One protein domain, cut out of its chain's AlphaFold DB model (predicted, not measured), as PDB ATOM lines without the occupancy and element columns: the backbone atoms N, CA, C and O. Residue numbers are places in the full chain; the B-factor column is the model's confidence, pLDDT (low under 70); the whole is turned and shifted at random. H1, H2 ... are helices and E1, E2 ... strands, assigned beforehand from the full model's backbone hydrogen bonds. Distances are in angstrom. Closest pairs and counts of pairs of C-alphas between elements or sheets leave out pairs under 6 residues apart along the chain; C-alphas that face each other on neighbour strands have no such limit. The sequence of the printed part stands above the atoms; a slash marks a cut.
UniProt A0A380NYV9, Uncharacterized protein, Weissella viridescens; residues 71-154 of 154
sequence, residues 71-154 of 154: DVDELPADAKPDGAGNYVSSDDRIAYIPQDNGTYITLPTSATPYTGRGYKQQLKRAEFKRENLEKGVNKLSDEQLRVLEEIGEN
ATOM      1  N   ASP A  71     153.656 134.517 113.520       83.19
ATOM      2  CA  ASP A  71     153.190 135.904 113.520       83.19
ATOM      3  C   ASP A  71     154.050 136.737 112.559       83.19
ATOM      4  O   ASP A  71     155.279 136.728 112.653       83.19
ATOM      5  N   VAL A  72     153.410 137.489 111.660       87.69
ATOM      6  CA  VAL A  72     154.077 138.460 110.779       87.69
ATOM      7  C   VAL A  72     153.522 139.868 110.990       87.69
ATOM      8  O   VAL A  72     152.309 140.061 111.061       87.69
ATOM      9  N   ASP A  73     154.414 140.858 111.079       90.00
ATOM     10  CA  ASP A  73     154.060 142.274 111.291       90.00
ATOM     11  C   ASP A  73     153.568 142.977 110.009       90.00
ATOM     12  O   ASP A  73     152.877 143.992 110.072       90.00
ATOM     13  N   GLU A  74     153.922 142.454 108.829       89.44
ATOM     14  CA  GLU A  74     153.583 143.030 107.523       89.44
ATOM     15  C   GLU A  74     153.147 141.933 106.537       89.44
ATOM     16  O   GLU A  74     153.719 140.841 106.493       89.44
ATOM     17  N   LEU A  75     152.123 142.223 105.727       91.25
ATOM     18  CA  LEU A  75     151.663 141.332 104.661       91.25
ATOM     19  C   LEU A  75     152.618 141.390 103.456       91.25
ATOM     20  O   LEU A  75     152.964 142.488 103.014       91.25
ATOM     21  N   PRO A  76     152.991 140.251 102.844       91.06
ATOM     22  CA  PRO A  76     153.801 140.271 101.632       91.06
ATOM     23  C   PRO A  76     153.022 140.889 100.463       91.06
ATOM     24  O   PRO A  76     151.810 140.723 100.334       91.06
ATOM     25  N   ALA A  77     153.730 141.593  99.576       91.38
ATOM     26  CA  ALA A  77     153.132 142.439  98.536       91.38
ATOM     27  C   ALA A  77     152.307 141.695  97.458       91.38
ATOM     28  O   ALA A  77     151.668 142.338  96.622       91.38
ATOM     29  N   ASP A  78     152.323 140.359  97.438       89.31
ATOM     30  CA  ASP A  78     151.495 139.527  96.562       89.31
ATOM     31  C   ASP A  78     150.176 139.062  97.216       89.31
ATOM     32  O   ASP A  78     149.298 138.549  96.505       89.31
ATOM     33  N   ALA A  79     150.033 139.251  98.535       92.25
ATOM     34  CA  ALA A  79     148.863 138.859  99.309       92.25
ATOM     35  C   ALA A  79     147.623 139.680  98.925       92.25
ATOM     36  O   ALA A  79     147.682 140.884  98.673       92.25
ATOM     37  N   LYS A  80     146.468 139.013  98.873       92.88
ATOM     38  CA  LYS A  80     145.195 139.591  98.412       92.88
ATOM     39  C   LYS A  80     144.080 139.294  99.411       92.88
ATOM     40  O   LYS A  80     144.073 138.197  99.967       92.88
ATOM     41  N   PRO A  81     143.125 140.218  99.622       90.94
ATOM     42  CA  PRO A  81     141.962 139.949 100.458       90.94
ATOM     43  C   PRO A  81     141.124 138.819  99.847       90.94
ATOM     44  O   PRO A  81     140.888 138.796  98.637       90.94
ATOM     45  N   ASP A  82     140.662 137.885 100.675       86.19
ATOM     46  CA  ASP A  82     139.921 136.699 100.228       86.19
ATOM     47  C   ASP A  82     138.394 136.886 100.172       86.19
ATOM     48  O   ASP A  82     137.685 136.047  99.614       86.19
ATOM     49  N   GLY A  83     137.901 137.999 100.723       81.31
ATOM     50  CA  GLY A  83     136.479 138.331 100.848       81.31
ATOM     51  C   GLY A  83     135.821 137.868 102.154       81.31
ATOM     52  O   GLY A  83     134.687 138.261 102.412       81.31
ATOM     53  N   ALA A  84     136.522 137.097 102.990       82.19
ATOM     54  CA  ALA A  84     136.084 136.652 104.317       82.19
ATOM     55  C   ALA A  84     136.700 137.478 105.469       82.19
ATOM     56  O   ALA A  84     136.443 137.192 106.636       82.19
ATOM     57  N   GLY A  85     137.496 138.505 105.146       84.88
ATOM     58  CA  GLY A  85     138.202 139.365 106.107       84.88
ATOM     59  C   GLY A  85     139.681 139.014 106.301       84.88
ATOM     60  O   GLY A  85     140.376 139.721 107.024       84.88
ATOM     61  N   ASN A  86     140.172 137.972 105.624       91.44
ATOM     62  CA  ASN A  86     141.556 137.511 105.703       91.44
ATOM     63  C   ASN A  86     142.315 137.823 104.404       91.44
ATOM     64  O   ASN A  86     141.729 138.198 103.383       91.44
ATOM     65  N   TYR A  87     143.634 137.637 104.429       92.62
ATOM     66  CA  TYR A  87     144.494 137.783 103.255       92.62
ATOM     67  C   TYR A  87     145.097 136.434 102.866       92.62
ATOM     68  O   TYR A  87     145.262 135.550 103.704       92.62
ATOM     69  N   VAL A  88     145.397 136.249 101.583       92.94
ATOM     70  CA  VAL A  88     145.870 134.975 101.023       92.94
ATOM     71  C   VAL A  88     146.984 135.222 100.008       92.94
ATOM     72  O   VAL A  88     146.904 136.177  99.232       92.94
ATOM     73  N   SER A  89     148.011 134.367 100.009       92.25
ATOM     74  CA  SER A  89     149.136 134.406  99.063       92.25
ATOM     75  C   SER A  89     148.677 134.280  97.606       92.25
ATOM     76  O   SER A  89     147.621 133.718  97.301       92.25
ATOM     77  N   SER A  90     149.481 134.774  96.662       89.69
ATOM     78  CA  SER A  90     149.119 134.782  95.236       89.69
ATOM     79  C   SER A  90     148.901 133.398  94.608       89.69
ATOM     80  O   SER A  90     148.274 133.317  93.549       89.69
ATOM     81  N   ASP A  91     149.361 132.330  95.263       87.81
ATOM     82  CA  ASP A  91     149.222 130.925  94.865       87.81
ATOM     83  C   ASP A  91     148.113 130.152  95.615       87.81
ATOM     84  O   ASP A  91     148.007 128.931  95.472       87.81
ATOM     85  N   ASP A  92     147.279 130.848  96.402       86.19
ATOM     86  CA  ASP A  92     146.199 130.288  97.229       86.19
ATOM     87  C   ASP A  92     146.651 129.311  98.348       86.19
ATOM     88  O   ASP A  92     145.808 128.593  98.898       86.19
ATOM     89  N   ARG A  93     147.940 129.247  98.721       86.00
ATOM     90  CA  ARG A  93     148.448 128.281  99.726       86.00
ATOM     91  C   ARG A  93     148.489 128.778 101.166       86.00
ATOM     92  O   ARG A  93     148.209 127.978 102.058       86.00
ATOM     93  N   ILE A  94     148.827 130.043 101.398       89.75
ATOM     94  CA  ILE A  94     149.000 130.621 102.738       89.75
ATOM     95  C   ILE A  94     147.871 131.613 103.004       89.75
ATOM     96  O   ILE A  94     147.567 132.457 102.165       89.75
ATOM     97  N   ALA A  95     147.246 131.488 104.167       91.38
ATOM     98  CA  ALA A  95     146.340 132.450 104.766       91.38
ATOM     99  C   ALA A  95     147.094 133.292 105.802       91.38
ATOM    100  O   ALA A  95     147.865 132.754 106.596       91.38
ATOM    101  N   TYR A  96     146.807 134.587 105.821       92.88
ATOM    102  CA  TYR A  96     147.242 135.547 106.827       92.88
ATOM    103  C   TYR A  96     145.978 136.050 107.530       92.88
ATOM    104  O   TYR A  96     145.162 136.753 106.921       92.88
ATOM    105  N   ILE A  97     145.778 135.633 108.781       91.50
ATOM    106  CA  ILE A  97     144.605 136.009 109.584       91.50
ATOM    107  C   ILE A  97     145.018 137.145 110.525       91.50
ATOM    108  O   ILE A  97     145.874 136.905 111.384       91.50
ATOM    109  N   PRO A  98     144.447 138.359 110.398       92.62
ATOM    110  CA  PRO A  98     144.795 139.479 111.262       92.62
ATOM    111  C   PRO A  98     144.499 139.148 112.726       92.62
ATOM    112  O   PRO A  98     143.502 138.503 113.049       92.62
ATOM    113  N   GLN A  99     145.388 139.594 113.599       89.25
ATOM    114  CA  GLN A  99     145.238 139.598 115.046       89.25
ATOM    115  C   GLN A  99     144.980 141.051 115.495       89.25
ATOM    116  O   GLN A  99     145.484 141.997 114.885       89.25
ATOM    117  N   ASP A 100     144.205 141.261 116.564       88.62
ATOM    118  CA  ASP A 100     143.754 142.605 116.997       88.62
ATOM    119  C   ASP A 100     144.883 143.539 117.508       88.62
ATOM    120  O   ASP A 100     144.642 144.686 117.888       88.62
ATOM    121  N   ASN A 101     146.128 143.058 117.520       87.88
ATOM    122  CA  ASN A 101     147.361 143.805 117.796       87.88
ATOM    123  C   ASN A 101     147.999 144.435 116.532       87.88
ATOM    124  O   ASN A 101     148.913 145.246 116.674       87.88
ATOM    125  N   GLY A 102     147.549 144.064 115.325       86.38
ATOM    126  CA  GLY A 102     148.126 144.476 114.041       86.38
ATOM    127  C   GLY A 102     149.064 143.461 113.367       86.38
ATOM    128  O   GLY A 102     149.499 143.737 112.251       86.38
ATOM    129  N   THR A 103     149.355 142.309 113.986       92.62
ATOM    130  CA  THR A 103     150.082 141.193 113.343       92.62
ATOM    131  C   THR A 103     149.116 140.273 112.593       92.62
ATOM    132  O   THR A 103     147.895 140.420 112.672       92.62
ATOM    133  N   TYR A 104     149.649 139.301 111.852       92.62
ATOM    134  CA  TYR A 104     148.868 138.259 111.189       92.62
ATOM    135  C   TYR A 104     149.457 136.889 111.515       92.62
ATOM    136  O   TYR A 104     150.655 136.691 111.327       92.62
ATOM    137  N   ILE A 105     148.627 135.922 111.910       91.75
ATOM    138  CA  ILE A 105     149.077 134.525 111.982       91.75
ATOM    139  C   ILE A 105     149.071 133.907 110.583       91.75
ATOM    140  O   ILE A 105     148.107 134.046 109.821       91.75
ATOM    141  N   THR A 106     150.144 133.193 110.257       91.50
ATOM    142  CA  THR A 106     150.259 132.387 109.037       91.50
ATOM    143  C   THR A 106     149.650 130.999 109.233       91.50
ATOM    144  O   THR A 106     149.953 130.295 110.196       91.50
ATOM    145  N   LEU A 107     148.783 130.574 108.314       89.75
ATOM    146  CA  LEU A 107     148.202 129.227 108.293       89.75
ATOM    147  C   LEU A 107     148.112 128.698 106.856       89.75
ATOM    148  O   LEU A 107     147.857 129.469 105.935       89.75
ATOM    149  N   PRO A 108     148.231 127.382 106.616       88.56
ATOM    150  CA  PRO A 108     147.932 126.826 105.303       88.56
ATOM    151  C   PRO A 108     146.423 126.893 105.016       88.56
ATOM    152  O   PRO A 108     145.604 126.561 105.875       88.56
ATOM    153  N   THR A 109     146.027 127.234 103.786       85.75
ATOM    154  CA  THR A 109     144.605 127.414 103.407       85.75
ATOM    155  C   THR A 109     143.751 126.141 103.483       85.75
ATOM    156  O   THR A 109     142.527 126.202 103.368       85.75
ATOM    157  N   SER A 110     144.373 124.979 103.695       82.31
ATOM    158  CA  SER A 110     143.710 123.714 104.030       82.31
ATOM    159  C   SER A 110     143.227 123.640 105.485       82.31
ATOM    160  O   SER A 110     142.253 122.939 105.750       82.31
ATOM    161  N   ALA A 111     143.872 124.355 106.412       83.06
ATOM    162  CA  ALA A 111     143.473 124.449 107.818       83.06
ATOM    163  C   ALA A 111     142.422 125.549 108.063       83.06
ATOM    164  O   ALA A 111     141.718 125.512 109.069       83.06
ATOM    165  N   THR A 112     142.283 126.504 107.137       82.94
ATOM    166  CA  THR A 112     141.340 127.629 107.221       82.94
ATOM    167  C   THR A 112     140.149 127.414 106.268       82.94
ATOM    168  O   THR A 112     140.120 127.989 105.175       82.94
ATOM    169  N   PRO A 113     139.137 126.589 106.611       75.88
ATOM    170  CA  PRO A 113     138.090 126.188 105.665       75.88
ATOM    171  C   PRO A 113     137.279 127.365 105.104       75.88
ATOM    172  O   PRO A 113     136.761 127.265 103.993       75.88
ATOM    173  N   TYR A 114     137.180 128.474 105.839       82.12
ATOM    174  CA  TYR A 114     136.456 129.685 105.441       82.12
ATOM    175  C   TYR A 114     137.314 130.726 104.706       82.12
ATOM    176  O   TYR A 114     136.810 131.804 104.422       82.12
ATOM    177  N   THR A 115     138.561 130.395 104.346       82.56
ATOM    178  CA  THR A 115     139.500 131.332 103.709       82.56
ATOM    179  C   THR A 115     140.199 130.748 102.484       82.56
ATOM    180  O   THR A 115     140.381 129.534 102.368       82.56
ATOM    181  N   GLY A 116     140.553 131.615 101.530       80.25
ATOM    182  CA  GLY A 116     141.365 131.274 100.354       80.25
ATOM    183  C   GLY A 116     140.880 130.042  99.585       80.25
ATOM    184  O   GLY A 116     139.735 129.975  99.129       80.25
ATOM    185  N   ARG A 117     141.752 129.034  99.442       75.50
ATOM    186  CA  ARG A 117     141.421 127.763  98.773       75.50
ATOM    187  C   ARG A 117     140.303 126.981  99.473       75.50
ATOM    188  O   ARG A 117     139.570 126.263  98.791       75.50
ATOM    189  N   GLY A 118     140.152 127.101 100.793       73.31
ATOM    190  CA  GLY A 118     139.029 126.530 101.543       73.31
ATOM    191  C   GLY A 118     137.709 127.192 101.147       73.31
ATOM    192  O   GLY A 118     136.793 126.520 100.664       73.31
ATOM    193  N   TYR A 119     137.657 128.525 101.220       79.12
ATOM    194  CA  TYR A 119     136.481 129.313 100.833       79.12
ATOM    195  C   TYR A 119     136.052 129.047  99.383       79.12
ATOM    196  O   TYR A 119     134.893 128.727  99.115       79.12
ATOM    197  N   LYS A 120     137.010 129.059  98.446       81.56
ATOM    198  CA  LYS A 120     136.786 128.766  97.018       81.56
ATOM    199  C   LYS A 120     136.222 127.360  96.761       81.56
ATOM    200  O   LYS A 120     135.560 127.154  95.744       81.56
ATOM    201  N   GLN A 121     136.456 126.391  97.650       83.00
ATOM    202  CA  GLN A 121     135.828 125.064  97.582       83.00
ATOM    203  C   GLN A 121     134.413 125.065  98.171       83.00
ATOM    204  O   GLN A 121     133.517 124.453  97.587       83.00
ATOM    205  N   GLN A 122     134.182 125.772  99.284       82.50
ATOM    206  CA  GLN A 122     132.842 125.913  99.862       82.50
ATOM    207  C   GLN A 122     131.881 126.638  98.912       82.50
ATOM    208  O   GLN A 122     130.770 126.151  98.703       82.50
ATOM    209  N   LEU A 123     132.325 127.725  98.271       84.94
ATOM    210  CA  LEU A 123     131.536 128.479  97.293       84.94
ATOM    211  C   LEU A 123     131.077 127.584  96.131       84.94
ATOM    212  O   LEU A 123     129.878 127.445  95.907       84.94
ATOM    213  N   LYS A 124     132.004 126.855  95.491       89.00
ATOM    214  CA  LYS A 124     131.681 125.880  94.429       89.00
ATOM    215  C   LYS A 124     130.707 124.791  94.886       89.00
ATOM    216  O   LYS A 124     129.865 124.337  94.113       89.00
ATOM    217  N   ARG A 125     130.798 124.363  96.149       88.19
ATOM    218  CA  ARG A 125     129.881 123.372  96.736       88.19
ATOM    219  C   ARG A 125     128.483 123.950  96.971       88.19
ATOM    220  O   ARG A 125     127.506 123.219  96.824       88.19
ATOM    221  N   ALA A 126     128.377 125.233  97.318       87.75
ATOM    222  CA  ALA A 126     127.110 125.949  97.433       87.75
ATOM    223  C   ALA A 126     126.476 126.202  96.053       87.75
ATOM    224  O   ALA A 126     125.293 125.925  95.873       87.75
ATOM    225  N   GLU A 127     127.268 126.621  95.062       92.19
ATOM    226  CA  GLU A 127     126.846 126.783  93.664       92.19
ATOM    227  C   GLU A 127     126.295 125.472  93.085       92.19
ATOM    228  O   GLU A 127     125.174 125.449  92.581       92.19
ATOM    229  N   PHE A 128     127.020 124.359  93.243       91.69
ATOM    230  CA  PHE A 128     126.564 123.034  92.811       91.69
ATOM    231  C   PHE A 128     125.291 122.577  93.542       91.69
ATOM    232  O   PHE A 128     124.409 121.974  92.932       91.69
ATOM    233  N   LYS A 129     125.148 122.868  94.844       92.00
ATOM    234  CA  LYS A 129     123.896 122.598  95.572       92.00
ATOM    235  C   LYS A 129     122.731 123.417  95.012       92.00
ATOM    236  O   LYS A 129     121.673 122.842  94.775       92.00
ATOM    237  N   ARG A 130     122.929 124.717  94.766       91.62
ATOM    238  CA  ARG A 130     121.917 125.614  94.185       91.62
ATOM    239  C   ARG A 130     121.488 125.145  92.794       91.62
ATOM    240  O   ARG A 130     120.299 124.985  92.558       91.62
ATOM    241  N   GLU A 131     122.438 124.841  91.914       91.12
ATOM    242  CA  GLU A 131     122.154 124.374  90.552       91.12
ATOM    243  C   GLU A 131     121.340 123.063  90.549       91.12
ATOM    244  O   GLU A 131     120.423 122.888  89.745       91.12
ATOM    245  N   ASN A 132     121.634 122.134  91.465       88.06
ATOM    246  CA  ASN A 132     120.860 120.896  91.599       88.06
ATOM    247  C   ASN A 132     119.490 121.105  92.262       88.06
ATOM    248  O   ASN A 132     118.551 120.397  91.903       88.06
ATOM    249  N   LEU A 133     119.351 122.079  93.171       90.06
ATOM    250  CA  LEU A 133     118.056 122.492  93.718       90.06
ATOM    251  C   LEU A 133     117.170 123.070  92.604       90.06
ATOM    252  O   LEU A 133     116.056 122.597  92.411       90.06
ATOM    253  N   GLU A 134     117.692 124.005  91.807       90.44
ATOM    254  CA  GLU A 134     117.004 124.607  90.653       90.44
ATOM    255  C   GLU A 134     116.589 123.538  89.624       90.44
ATOM    256  O   GLU A 134     115.440 123.493  89.187       90.44
ATOM    257  N   LYS A 135     117.483 122.592  89.294       88.88
ATOM    258  CA  LYS A 135     117.170 121.419  88.448       88.88
ATOM    259  C   LYS A 135     116.195 120.422  89.087       88.88
ATOM    260  O   LYS A 135     115.674 119.569  88.366       88.88
ATOM    261  N   GLY A 136     116.008 120.460  90.404       87.62
ATOM    262  CA  GLY A 136     115.024 119.666  91.140       87.62
ATOM    263  C   GLY A 136     113.645 120.318  91.096       87.62
ATOM    264  O   GLY A 136     112.689 119.676  90.673       87.62
ATOM    265  N   VAL A 137     113.574 121.607  91.434       86.62
ATOM    266  CA  VAL A 137     112.362 122.442  91.369       86.62
ATOM    267  C   VAL A 137     111.761 122.422  89.959       86.62
ATOM    268  O   VAL A 137     110.582 122.133  89.805       86.62
ATOM    269  N   ASN A 138     112.590 122.567  88.919       84.00
ATOM    270  CA  ASN A 138     112.174 122.484  87.508       84.00
ATOM    271  C   ASN A 138     111.689 121.087  87.038       84.00
ATOM    272  O   ASN A 138     111.463 120.892  85.845       84.00
ATOM    273  N   LYS A 139     111.574 120.094  87.933       90.12
ATOM    274  CA  LYS A 139     111.005 118.755  87.663       90.12
ATOM    275  C   LYS A 139     109.762 118.442  88.500       90.12
ATOM    276  O   LYS A 139     109.213 117.348  88.365       90.12
ATOM    277  N   LEU A 140     109.360 119.350  89.383       87.50
ATOM    278  CA  LEU A 140     108.145 119.222  90.180       87.50
ATOM    279  C   LEU A 140     106.909 119.489  89.313       87.50
ATOM    280  O   LEU A 140     106.994 120.172  88.293       87.50
ATOM    281  N   SER A 141     105.759 118.954  89.720       89.06
ATOM    282  CA  SER A 141     104.469 119.346  89.144       89.06
ATOM    283  C   SER A 141     103.947 120.648  89.759       89.06
ATOM    284  O   SER A 141     104.328 121.013  90.870       89.06
ATOM    285  N   ASP A 142     103.017 121.313  89.073       90.12
ATOM    286  CA  ASP A 142     102.411 122.580  89.515       90.12
ATOM    287  C   ASP A 142     101.844 122.509  90.949       90.12
ATOM    288  O   ASP A 142     102.039 123.424  91.745       90.12
ATOM    289  N   GLU A 143     101.214 121.390  91.325       90.88
ATOM    290  CA  GLU A 143     100.686 121.180  92.683       90.88
ATOM    291  C   GLU A 143     101.807 120.963  93.721       90.88
ATOM    292  O   GLU A 143     101.690 121.404  94.861       90.88
ATOM    293  N   GLN A 144     102.931 120.343  93.340       89.44
ATOM    294  CA  GLN A 144     104.108 120.226  94.215       89.44
ATOM    295  C   GLN A 144     104.818 121.572  94.405       89.44
ATOM    296  O   GLN A 144     105.303 121.851  95.500       89.44
ATOM    297  N   LEU A 145     104.867 122.405  93.360       88.00
ATOM    298  CA  LEU A 145     105.388 123.772  93.428       88.00
ATOM    299  C   LEU A 145     104.524 124.637  94.352       88.00
ATOM    300  O   LEU A 145     105.058 125.283  95.246       88.00
ATOM    301  N   ARG A 146     103.197 124.567  94.201       88.62
ATOM    302  CA  ARG A 146     102.230 125.280  95.044       88.62
ATOM    303  C   ARG A 146     102.332 124.907  96.527       88.62
ATOM    304  O   ARG A 146     102.311 125.788  97.376       88.62
ATOM    305  N   VAL A 147     102.492 123.620  96.851       90.81
ATOM    306  CA  VAL A 147     102.708 123.175  98.243       90.81
ATOM    307  C   VAL A 147     104.052 123.676  98.796       90.81
ATOM    308  O   VAL A 147     104.146 124.000  99.976       90.81
ATOM    309  N   LEU A 148     105.094 123.783  97.965       86.38
ATOM    310  CA  LEU A 148     106.379 124.372  98.366       86.38
ATOM    311  C   LEU A 148     106.313 125.891  98.571       86.38
ATOM    312  O   LEU A 148     107.008 126.403  99.443       86.38
ATOM    313  N   GLU A 149     105.480 126.591  97.803       86.69
ATOM    314  CA  GLU A 149     105.190 128.020  97.969       86.69
ATOM    315  C   GLU A 149     104.443 128.270  99.294       86.69
ATOM    316  O   GLU A 149     104.911 129.052 100.117       86.69
ATOM    317  N   GLU A 150     103.385 127.502  99.579       88.69
ATOM    318  CA  GLU A 150     102.616 127.567 100.839       88.69
ATOM    319  C   GLU A 150     103.468 127.248 102.088       88.69
ATOM    320  O   GLU A 150     103.294 127.858 103.145       88.69
ATOM    321  N   ILE A 151     104.445 126.340 101.972       87.50
ATOM    322  CA  ILE A 151     105.431 126.062 103.033       87.50
ATOM    323  C   ILE A 151     106.457 127.203 103.179       87.50
ATOM    324  O   ILE A 151     106.978 127.411 104.272       87.50
ATOM    325  N   GLY A 152     106.762 127.931 102.101       78.81
ATOM    326  CA  GLY A 152     107.785 128.983 102.066       78.81
ATOM    327  C   GLY A 152     107.347 130.355 102.594       78.81
ATOM    328  O   GLY A 152     108.211 131.196 102.834       78.81
ATOM    329  N   GLU A 153     106.044 130.589 102.779       79.25
ATOM    330  CA  GLU A 153     105.491 131.846 103.321       79.25
ATOM    331  C   GLU A 153     105.296 131.850 104.859       79.25
ATOM    332  O   GLU A 153     104.758 132.820 105.398       79.25
ATOM    333  N   ASN A 154     105.733 130.798 105.571       52.22
ATOM    334  CA  ASN A 154     105.621 130.641 107.037       52.22
ATOM    335  C   ASN A 154     106.969 130.776 107.776       52.22
ATOM    336  O   ASN A 154     106.955 131.374 108.877       52.22
TER     337      ASN A 154
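This is residues 71 to 154 of the 154 residues of an uncharacterized protein of Weissella viridescens (UniProt A0A380NYV9). A small head at one end, the two-stranded hairpin E1 and E2 with the looping stretch 71 to 93 beside it, sends out one long helical arm, H1. At the arm's far end the shorter helix H2 makes a corner with H1. The printed part has 84 residues, with two named strands and then two named helices in the order E1, E2, H1, H2; the sheet, E1 - E2, is antiparallel and the class is mixed, helices and strands. The whole is extended, a rod spanning 60 by 27 by 19 A, with a radius of gyration of the C-alphas of 19.9 A.

E1, residues 94 to 98, and E2, residues 104 to 108, form an antiparallel hairpin at 151 degrees, with N 95 and O 107 at 2.8 A and N 105 and O 97 at 3.0 A, within hydrogen-bond range. Short antiparallel pairings join residues 87 to 88 with 95 to 96 of E1, and 71 to 72 with 104 to 105 of E2. H1, residues 116 to 137, comes closest to E1 at the C-alphas of Ala 95 and Gly 116, 6.8 A apart. H2, residues 142 to 152, and H1 are close but not clearly touching, the closest C-alphas being those of Val 137 and Leu 145, 7.4 A apart. They run opposite ways at a steep tilt of 48 degrees. H2 is apart from E1 and E2. Every O i to N i+4 pair is within hydrogen-bond range in H2, and 17 of 18 in H1.

E1 begins at C-alpha 94, (149.000, 130.621, 102.738), and measures 13.0 A; E2 measures 12.9 A. H1 runs 31.6 A, from C-alpha 116 at (141.365, 131.274, 100.354). H2 measures 15.1 A and ends at C-alpha 152, (107.785, 128.983, 102.066).

The C-alphas farthest apart, those of Asp 73 and Glu 143, are 60.3 A apart. Residues 124 to 136, which belong to H1, stand free, and so do residues 149 to 154, of which 149 to 152 belong to H2. The printed part has no cut and no long link between named elements. Mean pLDDT of the printed part is 87.1; residue 154 alone is under 70.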